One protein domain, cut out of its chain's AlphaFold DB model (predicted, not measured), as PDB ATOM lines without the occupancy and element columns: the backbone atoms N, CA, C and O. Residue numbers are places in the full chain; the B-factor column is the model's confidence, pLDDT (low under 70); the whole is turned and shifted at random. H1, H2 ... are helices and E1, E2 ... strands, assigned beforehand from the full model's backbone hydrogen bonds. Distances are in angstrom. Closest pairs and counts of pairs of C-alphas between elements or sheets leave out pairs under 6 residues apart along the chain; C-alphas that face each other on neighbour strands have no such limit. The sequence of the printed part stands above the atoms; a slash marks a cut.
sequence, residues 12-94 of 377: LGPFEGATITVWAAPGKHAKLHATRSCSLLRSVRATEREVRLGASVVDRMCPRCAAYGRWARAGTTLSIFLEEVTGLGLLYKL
ATOM      1  N   LEU A  12      75.335  46.196  81.719       94.69
ATOM      2  CA  LEU A  12      74.912  47.328  82.552       94.69
ATOM      3  C   LEU A  12      74.070  46.899  83.767       94.69
ATOM      4  O   LEU A  12      73.859  47.688  84.687       94.69
ATOM      5  N   GLY A  13      73.599  45.647  83.783       94.69
ATOM      6  CA  GLY A  13      72.832  45.068  84.884       94.69
ATOM      7  C   GLY A  13      71.589  45.904  85.218       94.69
ATOM      8  O   GLY A  13      70.784  46.163  84.322       94.69
ATOM      9  N   PRO A  14      71.413  46.357  86.474       95.12
ATOM     10  CA  PRO A  14      70.249  47.148  86.880       95.12
ATOM     11  C   PRO A  14      70.206  48.551  86.254       95.12
ATOM     12  O   PRO A  14      69.197  49.242  86.382       95.12
ATOM     13  N   PHE A  15      71.285  48.996  85.599       95.12
ATOM     14  CA  PHE A  15      71.363  50.314  84.972       95.12
ATOM     15  C   PHE A  15      70.917  50.336  83.508       95.12
ATOM     16  O   PHE A  15      70.808  51.417  82.921       95.12
ATOM     17  N   GLU A  16      70.643  49.174  82.911       94.75
ATOM     18  CA  GLU A  16      70.054  49.103  81.574       94.75
ATOM     19  C   GLU A  16      68.723  49.877  81.556       94.75
ATOM     20  O   GLU A  16      67.852  49.700  82.407       94.75
ATOM     21  N   GLY A  17      68.563  50.786  80.596       94.06
ATOM     22  CA  GLY A  17      67.390  51.651  80.480       94.06
ATOM     23  C   GLY A  17      67.388  52.884  81.394       94.06
ATOM     24  O   GLY A  17      66.412  53.649  81.369       94.06
ATOM     25  N   ALA A  18      68.446  53.139  82.169       93.94
ATOM     26  CA  ALA A  18      68.571  54.376  82.941       93.94
ATOM     27  C   ALA A  18      68.575  55.607  82.018       93.94
ATOM     28  O   ALA A  18      69.176  55.597  80.942       93.94
ATOM     29  N   THR A  19      67.891  56.681  82.415       93.62
ATOM     30  CA  THR A  19      67.903  57.930  81.643       93.62
ATOM     31  C   THR A  19      69.226  58.658  81.860       93.62
ATOM     32  O   THR A  19      69.585  58.960  82.998       93.62
ATOM     33  N   ILE A  20      69.920  58.975  80.769       93.31
ATOM     34  CA  ILE A  20      71.143  59.781  80.768       93.31
ATOM     35  C   ILE A  20      70.981  61.009  79.875       93.31
ATOM     36  O   ILE A  20      70.252  60.987  78.878       93.31
ATOM     37  N   THR A  21      71.706  62.070  80.213       92.44
ATOM     38  CA  THR A  21      71.775  63.297  79.417       92.44
ATOM     39  C   THR A  21      72.973  63.225  78.477       92.44
ATOM     40  O   THR A  21      74.090  62.933  78.900       92.44
ATOM     41  N   VAL A  22      72.750  63.493  77.191       93.38
ATOM     42  CA  VAL A  22      73.786  63.436  76.155       93.38
ATOM     43  C   VAL A  22      73.751  64.665  75.259       93.38
ATOM     44  O   VAL A  22      72.703  65.265  75.028       93.38
ATOM     45  N   TRP A  23      74.900  64.995  74.678       94.50
ATOM     46  CA  TRP A  23      75.024  66.006  73.634       94.50
ATOM     47  C   TRP A  23      75.373  65.335  72.314       94.50
ATOM     48  O   TRP A  23      76.268  64.492  72.246       94.50
ATOM     49  N   ALA A  24      74.673  65.719  71.251       93.81
ATOM     50  CA  ALA A  24      74.914  65.196  69.913       93.81
ATOM     51  C   ALA A  24      74.781  66.296  68.860       93.81
ATOM     52  O   ALA A  24      73.937  67.192  68.970       93.81
ATOM     53  N   ALA A  25      75.601  66.200  67.814       91.88
ATOM     54  CA  ALA A  25      75.416  66.984  66.600       91.88
ATOM     55  C   ALA A  25      74.117  66.568  65.872       91.88
ATOM     56  O   ALA A  25      73.616  65.459  66.086       91.88
ATOM     57  N   PRO A  26      73.566  67.417  64.987       86.38
ATOM     58  CA  PRO A  26      72.428  67.037  64.156       86.38
ATOM     59  C   PRO A  26      72.758  65.808  63.293       86.38
ATOM     60  O   PRO A  26      73.719  65.825  62.529       86.38
ATOM     61  N   GLY A  27      71.965  64.740  63.411       83.50
ATOM     62  CA  GLY A  27      72.118  63.522  62.608       83.50
ATOM     63  C   GLY A  27      71.722  62.250  63.359       83.50
ATOM     64  O   GLY A  27      71.915  62.135  64.568       83.50
ATOM     65  N   LYS A  28      71.170  61.265  62.639       79.44
ATOM     66  CA  LYS A  28      70.705  59.993  63.227       79.44
ATOM     67  C   LYS A  28      71.854  59.128  63.764       79.44
ATOM     68  O   LYS A  28      71.674  58.438  64.761       79.44
ATOM     69  N   HIS A  29      73.031  59.224  63.146       84.56
ATOM     70  CA  HIS A  29      74.233  58.447  63.481       84.56
ATOM     71  C   HIS A  29      75.315  59.272  64.189       84.56
ATOM     72  O   HIS A  29      76.449  58.823  64.322       84.56
ATOM     73  N   ALA A  30      74.988  60.487  64.643       89.25
ATOM     74  CA  ALA A  30      75.948  61.314  65.361       89.25
ATOM     75  C   ALA A  30      76.421  60.601  66.638       89.25
ATOM     76  O   ALA A  30      75.610  59.981  67.341       89.25
ATOM     77  N   LYS A  31      77.726  60.702  66.923       94.00
ATOM     78  CA  LYS A  31      78.295  60.234  68.187       94.00
ATOM     79  C   LYS A  31      77.717  61.043  69.352       94.00
ATOM     80  O   LYS A  31      77.372  62.217  69.207       94.00
ATOM     81  N   LEU A  32      77.570  60.372  70.486       94.62
ATOM     82  CA  LEU A  32      77.032  60.912  71.723       94.62
ATOM     83  C   LEU A  32      78.184  61.344  72.623       94.62
ATOM     84  O   LEU A  32      79.205  60.662  72.722       94.62
ATOM     85  N   HIS A  33      78.016  62.479  73.286       95.50
ATOM     86  CA  HIS A  33      79.017  63.072  74.160       95.50
ATOM     87  C   HIS A  33      78.417  63.304  75.543       95.50
ATOM     88  O   HIS A  33      77.240  63.635  75.648       95.50
ATOM     89  N   ALA A  34      79.240  63.173  76.584       92.56
ATOM     90  CA  ALA A  34      78.858  63.411  77.979       92.56
ATOM     91  C   ALA A  34      78.950  64.889  78.397       92.56
ATOM     92  O   ALA A  34      78.690  65.229  79.542       92.56
ATOM     93  N   THR A  35      79.399  65.779  77.509       91.88
ATOM     94  CA  THR A  35      79.398  67.231  77.738       91.88
ATOM     95  C   THR A  35      79.415  67.974  76.407       91.88
ATOM     96  O   THR A  35      80.028  67.515  75.435       91.88
ATOM     97  N   ARG A  36      78.803  69.164  76.374       90.56
ATOM     98  CA  ARG A  36      78.889  70.098  75.241       90.56
ATOM     99  C   ARG A  36      80.323  70.573  74.975       90.56
ATOM    100  O   ARG A  36      80.641  70.912  73.841       90.56
ATOM    101  N   SER A  37      81.183  70.586  75.993       90.44
ATOM    102  CA  SER A  37      82.585  71.016  75.885       90.44
ATOM    103  C   SER A  37      83.540  69.916  75.409       90.44
ATOM    104  O   SER A  37      84.756  70.110  75.406       90.44
ATOM    105  N   CYS A  38      83.029  68.747  75.009       91.06
ATOM    106  CA  CYS A  38      83.871  67.670  74.503       91.06
ATOM    107  C   CYS A  38      84.621  68.138  73.247       91.06
ATOM    108  O   CYS A  38      84.001  68.511  72.257       91.06
ATOM    109  N   SER A  39      85.954  68.048  73.242       89.50
ATOM    110  CA  SER A  39      86.789  68.486  72.108       89.50
ATOM    111  C   SER A  39      86.495  67.752  70.793       89.50
ATOM    112  O   SER A  39      86.843  68.227  69.713       89.50
ATOM    113  N   LEU A  40      85.872  66.573  70.875       89.12
ATOM    114  CA  LEU A  40      85.474  65.769  69.721       89.12
ATOM    115  C   LEU A  40      84.081  66.151  69.188       89.12
ATOM    116  O   LEU A  40      83.720  65.744  68.086       89.12
ATOM    117  N   LEU A  41      83.319  66.968  69.920       89.38
ATOM    118  CA  LEU A  41      82.043  67.525  69.478       89.38
ATOM    119  C   LEU A  41      82.289  68.829  68.704       89.38
ATOM    120  O   LEU A  41      82.210  69.929  69.239       89.38
ATOM    121  N   ARG A  42      82.584  68.713  67.406       83.31
ATOM    122  CA  ARG A  42      82.956  69.854  66.543       83.31
ATOM    123  C   ARG A  42      81.764  70.646  65.974       83.31
ATOM    124  O   ARG A  42      81.901  71.308  64.951       83.31
ATOM    125  N   SER A  43      80.580  70.564  66.588       84.38
ATOM    126  CA  SER A  43      79.355  71.186  66.062       84.38
ATOM    127  C   SER A  43      78.795  72.253  66.995       84.38
ATOM    128  O   SER A  43      78.413  71.969  68.127       84.38
ATOM    129  N   VAL A  44      78.646  73.474  66.476       78.12
ATOM    130  CA  VAL A  44      78.019  74.602  67.192       78.12
ATOM    131  C   VAL A  44      76.526  74.348  67.454       78.12
ATOM    132  O   VAL A  44      75.980  74.821  68.449       78.12
ATOM    133  N   ARG A  45      75.876  73.547  66.596       87.38
ATOM    134  CA  ARG A  45      74.450  73.180  66.676       87.38
ATOM    135  C   ARG A  45      74.193  71.921  67.512       87.38
ATOM    136  O   ARG A  45      73.182  71.252  67.309       87.38
ATOM    137  N   ALA A  46      75.114  71.552  68.400       89.81
ATOM    138  CA  ALA A  46      74.904  70.421  69.291       89.81
ATOM    139  C   ALA A  46      73.676  70.649  70.184       89.81
ATOM    140  O   ALA A  46      73.518  71.718  70.776       89.81
ATOM    141  N   THR A  47      72.832  69.628  70.286       91.62
ATOM    142  CA  THR A  47      71.623  69.647  71.117       91.62
ATOM    143  C   THR A  47      71.772  68.679  72.275       91.62
ATOM    144  O   THR A  47      72.310  67.584  72.092       91.62
ATOM    145  N   GLU A  48      71.282  69.091  73.438       93.38
ATOM    146  CA  GLU A  48      71.098  68.228  74.599       93.38
ATOM    147  C   GLU A  48      69.876  67.330  74.385       93.38
ATOM    148  O   GLU A  48      68.865  67.768  73.827       93.38
ATOM    149  N   ARG A  49      69.991  66.058  74.762       91.56
ATOM    150  CA  ARG A  49      68.930  65.055  74.647       91.56
ATOM    151  C   ARG A  49      68.990  64.110  75.831       91.56
ATOM    152  O   ARG A  49      70.073  63.774  76.299       91.56
ATOM    153  N   GLU A  50      67.834  63.617  76.245       92.81
ATOM    154  CA  GLU A  50      67.750  62.483  77.156       92.81
ATOM    155  C   GLU A  50      67.604  61.193  76.353       92.81
ATOM    156  O   GLU A  50      66.800  61.108  75.420       92.81
ATOM    157  N   VAL A  51      68.406  60.189  76.692       92.88
ATOM    158  CA  VAL A  51      68.356  58.863  76.067       92.88
ATOM    159  C   VAL A  51      68.370  57.782  77.137       92.88
ATOM    160  O   VAL A  51      68.799  58.004  78.268       92.88
ATOM    161  N   ARG A  52      67.887  56.596  76.770       94.38
ATOM    162  CA  ARG A  52      67.916  55.409  77.623       94.38
ATOM    163  C   ARG A  52      69.239  54.690  77.416       94.38
ATOM    164  O   ARG A  52      69.558  54.333  76.285       94.38
ATOM    165  N   LEU A  53      70.013  54.534  78.483       94.12
ATOM    166  CA  LEU A  53      71.281  53.825  78.461       94.12
ATOM    167  C   LEU A  53      71.046  52.369  78.041       94.12
ATOM    168  O   LEU A  53      70.113  51.728  78.511       94.12
ATOM    169  N   GLY A  54      71.883  51.878  77.139       94.31
ATOM    170  CA  GLY A  54      71.845  50.511  76.639       94.31
ATOM    171  C   GLY A  54      72.873  50.317  75.534       94.31
ATOM    172  O   GLY A  54      73.487  51.290  75.081       94.31
ATOM    173  N   ALA A  55      73.039  49.084  75.059       93.38
ATOM    174  CA  ALA A  55      74.096  48.714  74.109       93.38
ATOM    175  C   ALA A  55      74.182  49.642  72.876       93.38
ATOM    176  O   ALA A  55      75.256  50.114  72.509       93.38
ATOM    177  N   SER A  56      73.038  49.990  72.271       92.50
ATOM    178  CA  SER A  56      72.984  50.878  71.093       92.50
ATOM    179  C   SER A  56      73.400  52.330  71.373       92.50
ATOM    180  O   SER A  56      73.881  53.032  70.480       92.50
ATOM    181  N   VAL A  57      73.207  52.804  72.606       93.62
ATOM    182  CA  VAL A  57      73.645  54.134  73.045       93.62
ATOM    183  C   VAL A  57      75.138  54.113  73.342       93.62
ATOM    184  O   VAL A  57      75.837  55.033  72.913       93.62
ATOM    185  N   VAL A  58      75.627  53.052  73.992       94.12
ATOM    186  CA  VAL A  58      77.053  52.837  74.277       94.12
ATOM    187  C   VAL A  58      77.875  52.781  72.986       94.12
ATOM    188  O   VAL A  58      78.853  53.510  72.862       94.12
ATOM    189  N   ASP A  59      77.425  52.045  71.966       93.81
ATOM    190  CA  ASP A  59      78.101  51.958  70.655       93.81
ATOM    191  C   ASP A  59      78.275  53.332  69.973       93.81
ATOM    192  O   ASP A  59      79.243  53.645  69.261       93.81
ATOM    193  N   ARG A  60      77.328  54.231  70.238       93.94
ATOM    194  CA  ARG A  60      77.342  55.593  69.716       93.94
ATOM    195  C   ARG A  60      78.120  56.563  70.589       93.94
ATOM    196  O   ARG A  60      78.278  57.709  70.170       93.94
ATOM    197  N   MET A  61      78.627  56.168  71.751       94.25
ATOM    198  CA  MET A  61      79.436  57.056  72.574       94.25
ATOM    199  C   MET A  61      80.731  57.431  71.853       94.25
ATOM    200  O   MET A  61      81.363  56.656  71.132       94.25
ATOM    201  N   CYS A  62      81.113  58.690  72.013       94.00
ATOM    202  CA  CYS A  62      82.421  59.168  71.621       94.00
ATOM    203  C   CYS A  62      83.495  58.475  72.486       94.00
ATOM    204  O   CYS A  62      83.338  58.499  73.705       94.00
ATOM    205  N   PRO A  63      84.606  57.962  71.917       90.94
ATOM    206  CA  PRO A  63      85.652  57.240  72.659       90.94
ATOM    207  C   PRO A  63      86.123  57.934  73.946       90.94
ATOM    208  O   PRO A  63      86.151  57.338  75.019       90.94
ATOM    209  N   ARG A  64      86.400  59.246  73.878       90.31
ATOM    210  CA  ARG A  64      86.848  60.025  75.045       90.31
ATOM    211  C   ARG A  64      85.788  60.091  76.148       90.31
ATOM    212  O   ARG A  64      86.126  60.047  77.325       90.31
ATOM    213  N   CYS A  65      84.517  60.225  75.775       92.44
ATOM    214  CA  CYS A  65      83.421  60.242  76.739       92.44
ATOM    215  C   CYS A  65      83.060  58.828  77.213       92.44
ATOM    216  O   CYS A  65      82.648  58.679  78.352       92.44
ATOM    217  N   ALA A  66      83.238  57.795  76.391       90.69
ATOM    218  CA  ALA A  66      83.043  56.408  76.803       90.69
ATOM    219  C   ALA A  66      84.042  55.986  77.895       90.69
ATOM    220  O   ALA A  66      83.698  55.162  78.731       90.69
ATOM    221  N   ALA A  67      85.250  56.565  77.908       88.25
ATOM    222  CA  ALA A  67      86.238  56.333  78.964       88.25
ATOM    223  C   ALA A  67      86.087  57.270  80.177       88.25
ATOM    224  O   ALA A  67      86.139  56.817  81.312       88.25
ATOM    225  N   TYR A  68      85.904  58.577  79.958       88.31
ATOM    226  CA  TYR A  68      86.017  59.587  81.031       88.31
ATOM    227  C   TYR A  68      84.793  60.505  81.159       88.31
ATOM    228  O   TYR A  68      84.836  61.548  81.814       88.31
ATOM    229  N   GLY A  69      83.711  60.188  80.455       86.38
ATOM    230  CA  GLY A  69      82.497  60.990  80.450       86.38
ATOM    231  C   GLY A  69      81.674  60.785  81.715       86.38
ATOM    232  O   GLY A  69      81.431  59.661  82.138       86.38
ATOM    233  N   ARG A  70      81.171  61.885  82.280       88.12
ATOM    234  CA  ARG A  70      80.183  61.850  83.363       88.12
ATOM    235  C   ARG A  70      78.785  61.719  82.761       88.12
ATOM    236  O   ARG A  70      78.168  62.721  82.418       88.12
ATOM    237  N   TRP A  71      78.315  60.488  82.576       87.00
ATOM    238  CA  TRP A  71      77.006  60.213  81.956       87.00
ATOM    239  C   TRP A  71      75.832  60.248  82.937       87.00
ATOM    240  O   TRP A  71      74.677  60.263  82.518       87.00
ATOM    241  N   ALA A  72      76.121  60.274  84.235       87.12
ATOM    242  CA  ALA A  72      75.134  60.310  85.299       87.12
ATOM    243  C   ALA A  72      75.392  61.475  86.254       87.12
ATOM    244  O   ALA A  72      76.464  62.082  86.272       87.12
ATOM    245  N   ARG A  73      74.378  61.797  87.060       84.81
ATOM    246  CA  ARG A  73      74.508  62.804  88.116       84.81
ATOM    247  C   ARG A  73      75.454  62.282  89.197       84.81
ATOM    248  O   ARG A  73      75.294  61.146  89.645       84.81
ATOM    249  N   ALA A  74      76.392  63.123  89.629       86.06
ATOM    250  CA  ALA A  74      77.344  62.785  90.683       86.06
ATOM    251  C   ALA A  74      76.624  62.304  91.955       86.06
ATOM    252  O   ALA A  74      75.578  62.843  92.321       86.06
ATOM    253  N   GLY A  75      77.179  61.279  92.606       81.69
ATOM    254  CA  GLY A  75      76.612  60.672  93.816       81.69
ATOM    255  C   GLY A  75      75.467  59.679  93.575       81.69
ATOM    256  O   GLY A  75      74.967  59.094  94.530       81.69
ATOM    257  N   THR A  76      75.047  59.454  92.323       89.75
ATOM    258  CA  THR A  76      74.130  58.347  91.999       89.75
ATOM    259  C   THR A  76      74.888  57.030  91.861       89.75
ATOM    260  O   THR A  76      76.060  57.016  91.485       89.75
ATOM    261  N   THR A  77      74.200  55.909  92.082       90.25
ATOM    262  CA  THR A  77      74.765  54.561  91.899       90.25
ATOM    263  C   THR A  77      75.275  54.321  90.475       90.25
ATOM    264  O   THR A  77      76.305  53.678  90.306       90.25
ATOM    265  N   LEU A  78      74.629  54.908  89.460       92.25
ATOM    266  CA  LEU A  78      75.116  54.873  88.077       92.25
ATOM    267  C   LEU A  78      76.424  55.663  87.892       92.25
ATOM    268  O   LEU A  78      77.289  55.225  87.144       92.25
ATOM    269  N   SER A  79      76.588  56.812  88.561       90.00
ATOM    270  CA  SER A  79      77.855  57.567  88.519       90.00
ATOM    271  C   SER A  79      78.993  56.740  89.100       90.00
ATOM    272  O   SER A  79      80.031  56.619  88.463       90.00
ATOM    273  N   ILE A  80      78.756  56.116  90.258       91.12
ATOM    274  CA  ILE A  80      79.733  55.255  90.936       91.12
ATOM    275  C   ILE A  80      80.102  54.064  90.042       91.12
ATOM    276  O   ILE A  80      81.277  53.794  89.838       91.12
ATOM    277  N   PHE A  81      79.111  53.394  89.444       93.75
ATOM    278  CA  PHE A  81      79.351  52.298  88.502       93.75
ATOM    279  C   PHE A  81      80.229  52.715  87.323       93.75
ATOM    280  O   PHE A  81      81.205  52.038  87.012       93.75
ATOM    281  N   LEU A  82      79.909  53.831  86.666       92.00
ATOM    282  CA  LEU A  82      80.681  54.286  85.512       92.00
ATOM    283  C   LEU A  82      82.101  54.704  85.906       92.00
ATOM    284  O   LEU A  82      83.035  54.369  85.190       92.00
ATOM    285  N   GLU A  83      82.275  55.374  87.047       90.38
ATOM    286  CA  GLU A  83      83.592  55.768  87.567       90.38
ATOM    287  C   GLU A  83      84.483  54.561  87.897       90.38
ATOM    288  O   GLU A  83      85.676  54.587  87.606       90.38
ATOM    289  N   GLU A  84      83.908  53.496  88.456       91.12
ATOM    290  CA  GLU A  84      84.634  52.269  88.809       91.12
ATOM    291  C   GLU A  84      84.901  51.356  87.601       91.12
ATOM    292  O   GLU A  84      85.866  50.591  87.598       91.12
ATOM    293  N   VAL A  85      84.064  51.411  86.559       92.38
ATOM    294  CA  VAL A  85      84.180  50.525  85.389       92.38
ATOM    295  C   VAL A  85      85.018  51.140  84.268       92.38
ATOM    296  O   VAL A  85      85.810  50.425  83.651       92.38
ATOM    297  N   THR A  86      84.880  52.436  83.984       91.31
ATOM    298  CA  THR A  86      85.522  53.086  82.829       91.31
ATOM    299  C   THR A  86      86.819  53.811  83.201       91.31
ATOM    300  O   THR A  86      87.236  53.862  84.355       91.31
ATOM    301  N   GLY A  87      87.510  54.381  82.213       88.25
ATOM    302  CA  GLY A  87      88.695  55.207  82.432       88.25
ATOM    303  C   GLY A  87      89.874  54.372  82.914       88.25
ATOM    304  O   GLY A  87      90.370  53.555  82.155       88.25
ATOM    305  N   LEU A  88      90.312  54.573  84.158       86.88
ATOM    306  CA  LEU A  88      91.350  53.758  84.814       86.88
ATOM    307  C   LEU A  88      90.758  52.662  85.727       86.88
ATOM    308  O   LEU A  88      91.481  52.033  86.501       86.88
ATOM    309  N   GLY A  89      89.440  52.458  85.655       88.50
ATOM    310  CA  GLY A  89      88.695  51.451  86.401       88.50
ATOM    311  C   GLY A  89      88.830  50.034  85.834       88.50
ATOM    312  O   GLY A  89      89.823  49.685  85.189       88.50
ATOM    313  N   LEU A  90      87.810  49.205  86.071       91.25
ATOM    314  CA  LEU A  90      87.779  47.779  85.727       91.25
ATOM    315  C   LEU A  90      88.225  47.492  84.290       91.25
ATOM    316  O   LEU A  90      89.038  46.599  84.079       91.25
ATOM    317  N   LEU A  91      87.732  48.249  83.308       91.62
ATOM    318  CA  LEU A  91      88.018  48.005  81.892       91.62
ATOM    319  C   LEU A  91      89.492  48.216  81.546       91.62
ATOM    320  O   LEU A  91      90.060  47.435  80.792       91.62
ATOM    321  N   TYR A  92      90.126  49.240  82.116       88.88
ATOM    322  CA  TYR A  92      91.563  49.449  81.945       88.88
ATOM    323  C   TYR A  92      92.359  48.343  82.630       88.88
ATOM    324  O   TYR A  92      93.266  47.771  82.030       88.88
ATOM    325  N   LYS A  93      91.979  47.992  83.864       88.75
ATOM    326  CA  LYS A  93      92.678  46.960  84.632       88.75
ATOM    327  C   LYS A  93      92.604  45.613  83.924       88.75
ATOM    328  O   LYS A  93      93.646  44.995  83.750       88.75
ATOM    329  N   LEU A  94      91.422  45.182  83.476       89.38
ATOM    330  CA  LEU A  94      91.223  43.914  82.764       89.38
ATOM    331  C   LEU A  94      91.980  43.830  81.435       89.38
ATOM    332  O   LEU A  94      92.360  42.728  81.054       89.38
TER     333      LEU A  94
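This is residues 12 to 94 of the 377 residues of an uncharacterized protein of Streptomyces sp. SID4950 (UniProt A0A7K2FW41). A two-stranded hairpin, E1 and E2, and its wide loop lie toward one end; the short helices H1 and H2 follow, and H3 and H4 make the other end. The 83 printed residues, under half in named elements, run E1, E2, H1, H2, H3, H4, antiparallel in the sheet and mixed in class. The whole is compact, radius of gyration of the C-alphas 12.4 A, spanning 34 by 23 by 22 A.

Start at E1, residues 19 to 24, an antiparallel hairpin with E2, residues 47 to 52; N 20 and O 51, 2.9 A apart, are within hydrogen-bond range. H1, residues 55 to 59, and H2, residues 63 to 68, are close but not clearly touching, closest C-alphas Val 58 and Ala 66, 7.4 A. H2 and H3, residues 77 to 85, are close but not clearly touching, closest C-alphas Tyr 68 and Glu 83, 7.9 A. H3 and H4, residues 90 to 94, are likewise close but not clearly touching, closest C-alphas Val 85 and Leu 91, 5.8 A. In H1 to H4 every O i to N i+4 pair is within hydrogen-bond range.

Find C-alpha 19 at (67.903, 57.930, 81.643), where E1 begins, 15.5 A long; E2 measures 16.1 A and H3 12.1 A. H4 ends at C-alpha 94, (91.223, 43.914, 82.764).

The printed part has no cut; the link E1 to E2 is long, and no printed residue is under 70 in pLDDT.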